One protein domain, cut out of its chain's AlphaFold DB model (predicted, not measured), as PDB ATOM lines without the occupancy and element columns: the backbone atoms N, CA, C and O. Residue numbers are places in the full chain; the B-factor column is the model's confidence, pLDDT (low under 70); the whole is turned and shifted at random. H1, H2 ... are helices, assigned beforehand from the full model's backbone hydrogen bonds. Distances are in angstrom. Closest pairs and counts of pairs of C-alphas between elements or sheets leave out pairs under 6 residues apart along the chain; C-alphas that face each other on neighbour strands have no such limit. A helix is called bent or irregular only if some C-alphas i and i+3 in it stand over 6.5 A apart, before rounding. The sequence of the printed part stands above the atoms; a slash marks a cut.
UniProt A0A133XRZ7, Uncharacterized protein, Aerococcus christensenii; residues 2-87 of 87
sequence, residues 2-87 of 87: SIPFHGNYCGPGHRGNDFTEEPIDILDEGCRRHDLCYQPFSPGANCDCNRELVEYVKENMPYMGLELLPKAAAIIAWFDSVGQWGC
ATOM      1  N   SER A   2     158.933 139.176 158.036       68.19
ATOM      2  CA  SER A   2     158.866 137.739 158.321       68.19
ATOM      3  C   SER A   2     159.597 137.482 159.630       68.19
ATOM      4  O   SER A   2     160.514 138.233 159.967       68.19
ATOM      5  N   ILE A   3     159.209 136.432 160.349       78.69
ATOM      6  CA  ILE A   3     159.937 135.997 161.543       78.69
ATOM      7  C   ILE A   3     161.343 135.541 161.109       78.69
ATOM      8  O   ILE A   3     161.447 134.766 160.153       78.69
ATOM      9  N   PRO A   4     162.424 136.031 161.744       81.62
ATOM     10  CA  PRO A   4     163.776 135.572 161.449       81.62
ATOM     11  C   PRO A   4     163.977 134.124 161.906       81.62
ATOM     12  O   PRO A   4     163.517 133.744 162.980       81.62
ATOM     13  N   PHE A   5     164.721 133.344 161.119       87.31
ATOM     14  CA  PHE A   5     165.171 132.017 161.535       87.31
ATOM     15  C   PHE A   5     166.313 132.125 162.539       87.31
ATOM     16  O   PHE A   5     167.297 132.840 162.300       87.31
ATOM     17  N   HIS A   6     166.196 131.412 163.651       89.25
ATOM     18  CA  HIS A   6     167.223 131.380 164.674       89.25
ATOM     19  C   HIS A   6     167.037 130.205 165.635       89.25
ATOM     20  O   HIS A   6     165.934 129.957 166.102       89.25
ATOM     21  N   GLY A   7     168.137 129.518 165.940       88.94
ATOM     22  CA  GLY A   7     168.113 128.407 166.880       88.94
ATOM     23  C   GLY A   7     167.228 127.260 166.410       88.94
ATOM     24  O   GLY A   7     167.093 127.014 165.206       88.94
ATOM     25  N   ASN A   8     166.657 126.562 167.384       92.12
ATOM     26  CA  ASN A   8     165.884 125.346 167.173       92.12
ATOM     27  C   ASN A   8     164.378 125.637 167.041       92.12
ATOM     28  O   ASN A   8     163.648 124.832 166.458       92.12
ATOM     29  N   TYR A   9     163.919 126.798 167.521       92.31
ATOM     30  CA  TYR A   9     162.501 127.129 167.667       92.31
ATOM     31  C   TYR A   9     162.081 128.410 166.938       92.31
ATOM     32  O   TYR A   9     160.957 128.492 166.449       92.31
ATOM     33  N   CYS A  10     162.939 129.426 166.802       91.88
ATOM     34  CA  CYS A  10     162.509 130.652 166.126       91.88
ATOM     35  C   CYS A  10     162.435 130.464 164.604       91.88
ATOM     36  O   CYS A  10     163.452 130.481 163.909       91.88
ATOM     37  N   GLY A  11     161.215 130.357 164.074       86.94
ATOM     38  CA  GLY A  11     160.935 130.414 162.640       86.94
ATOM     39  C   GLY A  11     159.752 129.534 162.218       86.94
ATOM     40  O   GLY A  11     159.413 128.572 162.903       86.94
ATOM     41  N   PRO A  12     159.100 129.814 161.074       80.81
ATOM     42  CA  PRO A  12     158.013 128.971 160.583       80.81
ATOM     43  C   PRO A  12     158.466 127.521 160.359       80.81
ATOM     44  O   PRO A  12     159.392 127.272 159.591       80.81
ATOM     45  N   GLY A  13     157.787 126.565 160.998       75.00
ATOM     46  CA  GLY A  13     158.079 125.132 160.854       75.00
ATOM     47  C   GLY A  13     159.240 124.617 161.708       75.00
ATOM     48  O   GLY A  13     159.569 123.437 161.613       75.00
ATOM     49  N   HIS A  14     159.835 125.462 162.548       79.00
ATOM     50  CA  HIS A  14     160.825 125.055 163.539       79.00
ATOM     51  C   HIS A  14     160.093 124.691 164.833       79.00
ATOM     52  O   HIS A  14     159.250 125.447 165.289       79.00
ATOM     53  N   ARG A  15     160.343 123.492 165.367       81.12
ATOM     54  CA  ARG A  15     159.792 123.014 166.652       81.12
ATOM     55  C   ARG A  15     160.840 122.234 167.452       81.12
ATOM     56  O   ARG A  15     160.482 121.317 168.181       81.12
ATOM     57  N   GLY A  16     162.128 122.518 167.241       76.38
ATOM     58  CA  GLY A  16     163.251 121.854 167.914       76.38
ATOM     59  C   GLY A  16     163.155 120.329 167.927       76.38
ATOM     60  O   GLY A  16     163.153 119.722 168.998       76.38
ATOM     61  N   ASN A  17     162.961 119.725 166.747       80.19
ATOM     62  CA  ASN A  17     162.707 118.291 166.574       80.19
ATOM     63  C   ASN A  17     161.612 117.766 167.532       80.19
ATOM     64  O   ASN A  17     161.881 116.954 168.416       80.19
ATOM     65  N   ASP A  18     160.390 118.286 167.392       83.31
ATOM     66  CA  ASP A  18     159.241 117.977 168.258       83.31
ATOM     67  C   ASP A  18     159.532 118.162 169.762       83.31
ATOM     68  O   ASP A  18     159.173 117.334 170.599       83.31
ATOM     69  N   PHE A  19     160.163 119.289 170.104       85.25
ATOM     70  CA  PHE A  19     160.532 119.709 171.460       85.25
ATOM     71  C   PHE A  19     161.563 118.814 172.159       85.25
ATOM     72  O   PHE A  19     161.599 118.746 173.390       85.25
ATOM     73  N   THR A  20     162.404 118.117 171.390       89.00
ATOM     74  CA  THR A  20     163.491 117.287 171.936       89.00
ATOM     75  C   THR A  20     164.824 118.024 172.021       89.00
ATOM     76  O   THR A  20     165.698 117.606 172.780       89.00
ATOM     77  N   GLU A  21     164.987 119.121 171.281       90.62
ATOM     78  CA  GLU A  21     166.195 119.947 171.317       90.62
ATOM     79  C   GLU A  21     166.123 120.999 172.429       90.62
ATOM     80  O   GLU A  21     165.080 121.600 172.681       90.62
ATOM     81  N   GLU A  22     167.240 121.271 173.098       91.69
ATOM     82  CA  GLU A  22     167.293 122.386 174.045       91.69
ATOM     83  C   GLU A  22     167.365 123.723 173.290       91.69
ATOM     84  O   GLU A  22     168.013 123.796 172.240       91.69
ATOM     85  N   PRO A  23     166.713 124.791 173.784       94.25
ATOM     86  CA  PRO A  23     166.902 126.117 173.221       94.25
ATOM     87  C   PRO A  23     168.349 126.571 173.391       94.25
ATOM     88  O   PRO A  23     168.954 126.387 174.449       94.25
ATOM     89  N   ILE A  24     168.902 127.185 172.350       94.50
ATOM     90  CA  ILE A  24     170.328 127.544 172.333       94.50
ATOM     91  C   ILE A  24     170.630 128.873 173.032       94.50
ATOM     92  O   ILE A  24     171.775 129.124 173.407       94.50
ATOM     93  N   ASP A  25     169.618 129.728 173.203       94.56
ATOM     94  CA  ASP A  25     169.702 130.984 173.938       94.56
ATOM     95  C   ASP A  25     168.323 131.474 174.417       94.56
ATOM     96  O   ASP A  25     167.297 130.812 174.252       94.56
ATOM     97  N   ILE A  26     168.313 132.647 175.056       95.25
ATOM     98  CA  ILE A  26     167.117 133.248 175.659       95.25
ATOM     99  C   ILE A  26     166.059 133.586 174.599       95.25
ATOM    100  O   ILE A  26     164.868 133.495 174.882       95.25
ATOM    101  N   LEU A  27     166.456 133.971 173.382       95.25
ATOM    102  CA  LEU A  27     165.488 134.267 172.327       95.25
ATOM    103  C   LEU A  27     164.834 132.971 171.830       95.25
ATOM    104  O   LEU A  27     163.612 132.924 171.676       95.25
ATOM    105  N   ASP A  28     165.639 131.923 171.652       95.31
ATOM    106  CA  ASP A  28     165.184 130.590 171.252       95.31
ATOM    107  C   ASP A  28     164.233 129.959 172.289       95.31
ATOM    108  O   ASP A  28     163.224 129.361 171.922       95.31
ATOM    109  N   GLU A  29     164.472 130.170 173.590       96.06
ATOM    110  CA  GLU A  29     163.552 129.741 174.659       96.06
ATOM    111  C   GLU A  29     162.186 130.438 174.568       96.06
ATOM    112  O   GLU A  29     161.145 129.806 174.767       96.06
ATOM    113  N   GLY A  30     162.165 131.728 174.223       95.50
ATOM    114  CA  GLY A  30     160.919 132.450 173.975       95.50
ATOM    115  C   GLY A  30     160.112 131.807 172.849       95.50
ATOM    116  O   GLY A  30     158.919 131.534 173.008       95.50
ATOM    117  N   CYS A  31     160.779 131.494 171.739       95.12
ATOM    118  CA  CYS A  31     160.165 130.806 170.606       95.12
ATOM    119  C   CYS A  31     159.678 129.395 170.975       95.12
ATOM    120  O   CYS A  31     158.562 129.024 170.616       95.12
ATOM    121  N   ARG A  32     160.433 128.641 171.788       95.19
ATOM    122  CA  ARG A  32     159.998 127.329 172.292       95.19
ATOM    123  C   ARG A  32     158.693 127.418 173.079       95.19
ATOM    124  O   ARG A  32     157.787 126.613 172.870       95.19
ATOM    125  N   ARG A  33     158.584 128.393 173.988       94.50
ATOM    126  CA  ARG A  33     157.363 128.625 174.779       94.50
ATOM    127  C   ARG A  33     156.172 128.968 173.892       94.50
ATOM    128  O   ARG A  33     155.089 128.426 174.104       94.50
ATOM    129  N   HIS A  34     156.382 129.812 172.886       93.19
ATOM    130  CA  HIS A  34     155.363 130.131 171.890       93.19
ATOM    131  C   HIS A  34     154.866 128.871 171.168       93.19
ATOM    132  O   HIS A  34     153.661 128.636 171.103       93.19
ATOM    133  N   ASP A  35     155.776 128.024 170.689       91.50
ATOM    134  CA  ASP A  35     155.406 126.819 169.945       91.50
ATOM    135  C   ASP A  35     154.687 125.777 170.809       91.50
ATOM    136  O   ASP A  35     153.822 125.061 170.294       91.50
ATOM    137  N   LEU A  36     155.029 125.700 172.103       91.50
ATOM    138  CA  LEU A  36     154.333 124.882 173.105       91.50
ATOM    139  C   LEU A  36     152.921 125.401 173.396       91.50
ATOM    140  O   LEU A  36     152.005 124.610 173.612       91.50
ATOM    141  N   CYS A  37     152.754 126.724 173.435       91.94
ATOM    142  CA  CYS A  37     151.466 127.370 173.657       91.94
ATOM    143  C   CYS A  37     150.544 127.227 172.438       91.94
ATOM    144  O   CYS A  37     149.334 127.057 172.591       91.94
ATOM    145  N   TYR A  38     151.114 127.274 171.231       87.31
ATOM    146  CA  TYR A  38     150.368 127.327 169.981       87.31
ATOM    147  C   TYR A  38     149.441 126.117 169.798       87.31
ATOM    148  O   TYR A  38     149.884 124.971 169.684       87.31
ATOM    149  N   GLN A  39     148.140 126.382 169.667       82.75
ATOM    150  CA  GLN A  39     147.115 125.365 169.455       82.75
ATOM    151  C   GLN A  39     146.565 125.440 168.025       82.75
ATOM    152  O   GLN A  39     145.986 126.460 167.617       82.75
ATOM    153  N   PRO A  40     146.679 124.355 167.236       78.88
ATOM    154  CA  PRO A  40     146.027 124.282 165.938       78.88
ATOM    155  C   PRO A  40     144.520 124.550 166.078       78.88
ATOM    156  O   PRO A  40     143.850 123.923 166.894       78.88
ATOM    157  N   PHE A  41     143.994 125.466 165.258       79.50
ATOM    158  CA  PHE A  41     142.566 125.824 165.186       79.50
ATOM    159  C   PHE A  41     141.977 126.591 166.385       79.50
ATOM    160  O   PHE A  41     140.755 126.690 166.483       79.50
ATOM    161  N   SER A  42     142.806 127.198 167.244       81.62
ATOM    162  CA  SER A  42     142.343 128.074 168.333       81.62
ATOM    163  C   SER A  42     142.876 129.508 168.177       81.62
ATOM    164  O   SER A  42     143.855 129.868 168.832       81.62
ATOM    165  N   PRO A  43     142.268 130.349 167.307       77.06
ATOM    166  CA  PRO A  43     142.770 131.697 167.028       77.06
ATOM    167  C   PRO A  43     142.981 132.527 168.294       77.06
ATOM    168  O   PRO A  43     144.086 132.998 168.511       77.06
ATOM    169  N   GLY A  44     141.979 132.605 169.182       77.06
ATOM    170  CA  GLY A  44     142.071 133.380 170.425       77.06
ATOM    171  C   GLY A  44     143.195 132.924 171.363       77.06
ATOM    172  O   GLY A  44     143.930 133.762 171.876       77.06
ATOM    173  N   ALA A  45     143.388 131.610 171.532       79.38
ATOM    174  CA  ALA A  45     144.495 131.090 172.336       79.38
ATOM    175  C   ALA A  45     145.855 131.414 171.695       79.38
ATOM    176  O   ALA A  45     146.795 131.774 172.396       79.38
ATOM    177  N   ASN A  46     145.944 131.376 170.362       87.56
ATOM    178  CA  ASN A  46     147.164 131.754 169.650       87.56
ATOM    179  C   ASN A  46     147.493 133.247 169.819       87.56
ATOM    180  O   ASN A  46     148.664 133.609 169.825       87.56
ATOM    181  N   CYS A  47     146.499 134.114 170.024       89.12
ATOM    182  CA  CYS A  47     146.728 135.533 170.318       89.12
ATOM    183  C   CYS A  47     147.393 135.744 171.669       89.12
ATOM    184  O   CYS A  47     148.299 136.571 171.788       89.12
ATOM    185  N   ASP A  48     146.972 134.972 172.667       91.12
ATOM    186  CA  ASP A  48     147.616 134.973 173.973       91.12
ATOM    187  C   ASP A  48     149.056 134.459 173.864       91.12
ATOM    188  O   ASP A  48     149.959 135.123 174.369       91.12
ATOM    189  N   CYS A  49     149.296 133.387 173.100       93.00
ATOM    190  CA  CYS A  49     150.652 132.893 172.823       93.00
ATOM    191  C   CYS A  49     151.534 133.947 172.127       93.00
ATOM    192  O   CYS A  49     152.696 134.135 172.491       93.00
ATOM    193  N   ASN A  50     150.987 134.660 171.137       92.69
ATOM    194  CA  ASN A  50     151.698 135.709 170.405       92.69
ATOM    195  C   ASN A  50     152.063 136.882 171.325       92.69
ATOM    196  O   ASN A  50     153.178 137.400 171.262       92.69
ATOM    197  N   ARG A  51     151.135 137.295 172.196       93.25
ATOM    198  CA  ARG A  51     151.367 138.358 173.179       93.25
ATOM    199  C   ARG A  51     152.403 137.945 174.219       93.25
ATOM    200  O   ARG A  51     153.316 138.723 174.481       93.25
ATOM    201  N   GLU A  52     152.301 136.731 174.757       94.88
ATOM    202  CA  GLU A  52     153.253 136.205 175.738       94.88
ATOM    203  C   GLU A  52     154.677 136.167 175.166       94.88
ATOM    204  O   GLU A  52     155.628 136.559 175.843       94.88
ATOM    205  N   LEU A  53     154.830 135.779 173.893       95.12
ATOM    206  CA  LEU A  53     156.118 135.836 173.204       95.12
ATOM    207  C   LEU A  53     156.666 137.268 173.138       95.12
ATOM    208  O   LEU A  53     157.830 137.502 173.458       95.12
ATOM    209  N   VAL A  54     155.841 138.236 172.732       95.25
ATOM    210  CA  VAL A  54     156.253 139.645 172.634       95.25
ATOM    211  C   VAL A  54     156.672 140.200 173.995       95.25
ATOM    212  O   VAL A  54     157.701 140.874 174.082       95.25
ATOM    213  N   GLU A  55     155.899 139.926 175.044       96.25
ATOM    214  CA  GLU A  55     156.202 140.351 176.414       96.25
ATOM    215  C   GLU A  55     157.515 139.733 176.896       96.25
ATOM    216  O   GLU A  55     158.426 140.464 177.286       96.25
ATOM    217  N   TYR A  56     157.676 138.418 176.737       96.88
ATOM    218  CA  TYR A  56     158.897 137.720 177.120       96.88
ATOM    219  C   TYR A  56     160.141 138.278 176.415       96.88
ATOM    220  O   TYR A  56     161.161 138.535 177.059       96.88
ATOM    221  N   VAL A  57     160.070 138.507 175.100       96.06
ATOM    222  CA  VAL A  57     161.193 139.061 174.329       96.06
ATOM    223  C   VAL A  57     161.508 140.494 174.771       96.06
ATOM    224  O   VAL A  57     162.683 140.844 174.898       96.06
ATOM    225  N   LYS A  58     160.490 141.317 175.058       96.12
ATOM    226  CA  LYS A  58     160.670 142.687 175.573       96.12
ATOM    227  C   LYS A  58     161.347 142.702 176.942       96.12
ATOM    228  O   LYS A  58     162.283 143.475 177.139       96.12
ATOM    229  N   GLU A  59     160.922 141.833 177.850       96.94
ATOM    230  CA  GLU A  59     161.488 141.716 179.198       96.94
ATOM    231  C   GLU A  59     162.929 141.198 179.192       96.94
ATOM    232  O   GLU A  59     163.745 141.629 180.007       96.94
ATOM    233  N   ASN A  60     163.260 140.307 178.253       96.50
ATOM    234  CA  ASN A  60     164.563 139.651 178.208       96.50
ATOM    235  C   ASN A  60     165.580 140.315 177.273       96.50
ATOM    236  O   ASN A  60     166.761 139.974 177.333       96.50
ATOM    237  N   MET A  61     165.171 141.292 176.456       93.25
ATOM    238  CA  MET A  61     166.068 142.064 175.583       93.25
ATOM    239  C   MET A  61     167.344 142.582 176.277       93.25
ATOM    240  O   MET A  61     168.407 142.489 175.664       93.25
ATOM    241  N   PRO A  62     167.315 143.078 177.535       94.81
ATOM    242  CA  PRO A  62     168.526 143.516 178.237       94.81
ATOM    243  C   PRO A  62     169.564 142.411 178.486       94.81
ATOM    244  O   PRO A  62     170.734 142.717 178.706       94.81
ATOM    245  N   TYR A  63     169.149 141.142 178.469       93.94
ATOM    246  CA  TYR A  63     170.010 139.973 178.684       93.94
ATOM    247  C   TYR A  63     170.444 139.307 177.371       93.94
ATOM    248  O   TYR A  63     171.226 138.356 177.386       93.94
ATOM    249  N   MET A  64     169.953 139.796 176.231       93.44
ATOM    250  CA  MET A  64     170.297 139.282 174.912       93.44
ATOM    251  C   MET A  64     171.626 139.865 174.420       93.44
ATOM    252  O   MET A  64     171.922 141.046 174.600       93.44
ATOM    253  N   GLY A  65     172.431 139.039 173.750       91.50
ATOM    254  CA  GLY A  65     173.639 139.508 173.071       91.50
ATOM    255  C   GLY A  65     173.314 140.454 171.908       91.50
ATOM    256  O   GLY A  65     172.227 140.395 171.334       91.50
ATOM    257  N   LEU A  66     174.280 141.292 171.511       91.31
ATOM    258  CA  LEU A  66     174.116 142.277 170.424       91.31
ATOM    259  C   LEU A  66     173.613 141.655 169.108       91.31
ATOM    260  O   LEU A  66     172.827 142.274 168.399       91.31
ATOM    261  N   GLU A  67     174.014 140.415 168.820       89.69
ATOM    262  CA  GLU A  67     173.593 139.641 167.643       89.69
ATOM    263  C   GLU A  67     172.102 139.248 167.659       89.69
ATOM    264  O   GLU A  67     171.493 139.025 166.609       89.69
ATOM    265  N   LEU A  68     171.494 139.147 168.844       92.44
ATOM    266  CA  LEU A  68     170.101 138.728 169.022       92.44
ATOM    267  C   LEU A  68     169.125 139.904 168.980       92.44
ATOM    268  O   LEU A  68     167.972 139.716 168.598       92.44
ATOM    269  N   LEU A  69     169.574 141.122 169.300       93.00
ATOM    270  CA  LEU A  69     168.710 142.308 169.352       93.00
ATOM    271  C   LEU A  69     167.962 142.589 168.035       93.00
ATOM    272  O   LEU A  69     166.754 142.827 168.092       93.00
ATOM    273  N   PRO A  70     168.588 142.515 166.840       93.12
ATOM    274  CA  PRO A  70     167.860 142.720 165.587       93.12
ATOM    275  C   PRO A  70     166.788 141.649 165.349       93.12
ATOM    276  O   PRO A  70     165.728 141.942 164.796       93.12
ATOM    277  N   LYS A  71     167.043 140.410 165.787       93.69
ATOM    278  CA  LYS A  71     166.106 139.289 165.645       93.69
ATOM    279  C   LYS A  71     164.931 139.429 166.607       93.69
ATOM    280  O   LYS A  71     163.785 139.307 166.186       93.69
ATOM    281  N   ALA A  72     165.216 139.767 167.863       94.69
ATOM    282  CA  ALA A  72     164.221 140.091 168.879       94.69
ATOM    283  C   ALA A  72     163.305 141.238 168.420       94.69
ATOM    284  O   ALA A  72     162.081 141.116 168.469       94.69
ATOM    285  N   ALA A  73     163.881 142.313 167.875       94.25
ATOM    286  CA  ALA A  73     163.121 143.434 167.329       94.25
ATOM    287  C   ALA A  73     162.236 143.023 166.139       94.25
ATOM    288  O   ALA A  73     161.091 143.462 166.044       94.25
ATOM    289  N   ALA A  74     162.733 142.159 165.249       93.31
ATOM    290  CA  ALA A  74     161.952 141.644 164.126       93.31
ATOM    291  C   ALA A  74     160.779 140.756 164.580       93.31
ATOM    292  O   ALA A  74     159.691 140.866 164.015       93.31
ATOM    293  N   ILE A  75     160.979 139.923 165.608       92.56
ATOM    294  CA  ILE A  75     159.919 139.111 166.229       92.56
ATOM    295  C   ILE A  75     158.832 140.024 166.799       92.56
ATOM    296  O   ILE A  75     157.667 139.880 166.434       92.56
ATOM    297  N   ILE A  76     159.213 141.020 167.604       93.31
ATOM    298  CA  ILE A  76     158.271 142.002 168.162       93.31
ATOM    299  C   ILE A  76     157.488 142.696 167.046       93.31
ATOM    300  O   ILE A  76     156.264 142.707 167.074       93.31
ATOM    301  N   ALA A  77     158.178 143.229 166.035       92.81
ATOM    302  CA  ALA A  77     157.531 143.943 164.940       92.81
ATOM    303  C   ALA A  77     156.568 143.050 164.141       92.81
ATOM    304  O   ALA A  77     155.509 143.514 163.715       92.81
ATOM    305  N   TRP A  78     156.912 141.776 163.932       90.12
ATOM    306  CA  TRP A  78     156.037 140.821 163.256       90.12
ATOM    307  C   TRP A  78     154.763 140.559 164.055       90.12
ATOM    308  O   TRP A  78     153.669 140.666 163.500       90.12
ATOM    309  N   PHE A  79     154.893 140.247 165.345       90.44
ATOM    310  CA  PHE A  79     153.746 139.901 166.178       90.44
ATOM    311  C   PHE A  79     152.900 141.109 166.577       90.44
ATOM    312  O   PHE A  79     151.696 140.937 166.663       90.44
ATOM    313  N   ASP A  80     153.464 142.315 166.703       88.25
ATOM    314  CA  ASP A  80     152.705 143.557 166.935       88.25
ATOM    315  C   ASP A  80     151.936 144.028 165.675       88.25
ATOM    316  O   ASP A  80     151.026 144.849 165.783       88.25
ATOM    317  N   SER A  81     152.277 143.529 164.477       84.31
ATOM    318  CA  SER A  81     151.633 143.936 163.215       84.31
ATOM    319  C   SER A  81     150.804 142.834 162.558       84.31
ATOM    320  O   SER A  81     149.595 142.978 162.436       84.31
ATOM    321  N   VAL A  82     151.443 141.750 162.113       78.50
ATOM    322  CA  VAL A  82     150.831 140.670 161.323       78.50
ATOM    323  C   VAL A  82     150.379 139.522 162.217       78.50
ATOM    324  O   VAL A  82     149.342 138.921 161.960       78.50
ATOM    325  N   GLY A  83     151.125 139.223 163.283       72.44
ATOM    326  CA  GLY A  83     150.796 138.124 164.193       72.44
ATOM    327  C   GLY A  83     149.484 138.319 164.959       72.44
ATOM    328  O   GLY A  83     148.915 137.333 165.412       72.44
ATOM    329  N   GLN A  84     148.968 139.550 165.065       75.06
ATOM    330  CA  GLN A  84     147.634 139.814 165.629       75.06
ATOM    331  C   GLN A  84     146.528 139.964 164.574       75.06
ATOM    332  O   GLN A  84     145.415 140.338 164.921       75.06
ATOM    333  N   TRP A  85     146.784 139.733 163.286       67.31
ATOM    334  CA  TRP A  85     145.720 139.786 162.277       67.31
ATOM    335  C   TRP A  85     145.013 138.438 162.172       67.31
ATOM    336  O   TRP A  85     145.624 137.448 161.774       67.31
ATOM    337  N   GLY A  86     143.720 138.390 162.493       63.50
ATOM    338  CA  GLY A  86     142.967 137.128 162.526       63.50
ATOM    339  C   GLY A  86     143.183 136.334 163.819       63.50
ATOM    340  O   GLY A  86     142.621 135.249 163.972       63.50
ATOM    341  N   CYS A  87     143.971 136.905 164.731       61.44
ATOM    342  CA  CYS A  87     143.464 137.251 166.050       61.44
ATOM    343  C   CYS A  87     142.359 138.322 165.942       61.44
ATOM    344  O   CYS A  87     141.429 138.260 166.765       61.44
TER     345      CYS A  87
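What this domain is: This is residues 2 to 87 of the 87 residues of an uncharacterized protein of Aerococcus christensenii (UniProt A0A133XRZ7). Three helices, H2, H3 and H4, run back and forth side by side as a small bundle, their centres making a triangle; the longest, H3, packs on both of the others. The coiled stretch of residues 2 to 15, which has no named element, lies over the side where H2 and H4 are less close, with Ile 3 near H4 and Cys 10 near H2, and leads to the short helix H1 at the edge of the bundle, near H2. The printed part has 86 residues, with four named helices in the order H1, H2, H3, H4 and no named strand, and its class is all helix. It is compact, with a radius of gyration of the C-alphas of 12.0 A, and rounded, spanning 34 by 28 by 20 A.

Where its parts are: Start at C-alpha 2, at (158.866, 137.739, 158.321), and go through residues 2 to 15, whose C-alphas lie 6 to 12 A from the mean of all C-alphas. H1 follows at residues 16 to 19, 5.0 A from first to last C-alpha. Find C-alpha 26 at (167.117, 133.248, 175.659); from there H2 runs to residue 37, over 16.8 A. H3, residues 43 to 63, covers 30.8 A and is irregular: C-alphas 59 and 62 are 7.3 A apart, against about 5 A in a regular helix. H4, residues 69 to 81, covers 18.2 A and ends with C-alpha 81 at (151.633, 143.936, 163.215).

How they stand to each other: Look first at H1, which is close to H2 but not clearly touching it; their closest C-alphas, those of Phe 19 and Arg 32, are 7.7 A apart. H1 is apart from H3 and H4. Next, H2 and H3 form a helical hairpin: they touch, the closest C-alphas being those of His 34 and Cys 49 at 5.5 A, and run opposite ways at a shallow tilt of 14 degrees. H3 and H4 form a second helical hairpin, touching with the C-alphas of Val 54 and Ile 76 closest at 5.4 A, opposite ways at a shallow tilt of 27 degrees. H2 and H4 run the same way at a shallow tilt of 30 degrees and are close but not clearly touching, with the C-alphas of Leu 27 and Ala 72 closest at 6.9 A. In the backbone, every O i to N i+4 pair is within hydrogen-bond range in H2 and H4, and 15 of 17 are in H3, while H1 is too short for such a pair.

The domain as a whole: The two C-alphas farthest apart, those of Phe 41 and Leu 66, are 36.0 A apart. The printed part has no cut and ends at residue 87, the chain's last. The links from H2 to H3 and from H3 to H4 are tight, and that from H1 to H2 is short. The mean pLDDT of the printed part is 88.3; look for values under 70 at residue 2 and residues 85 to 87.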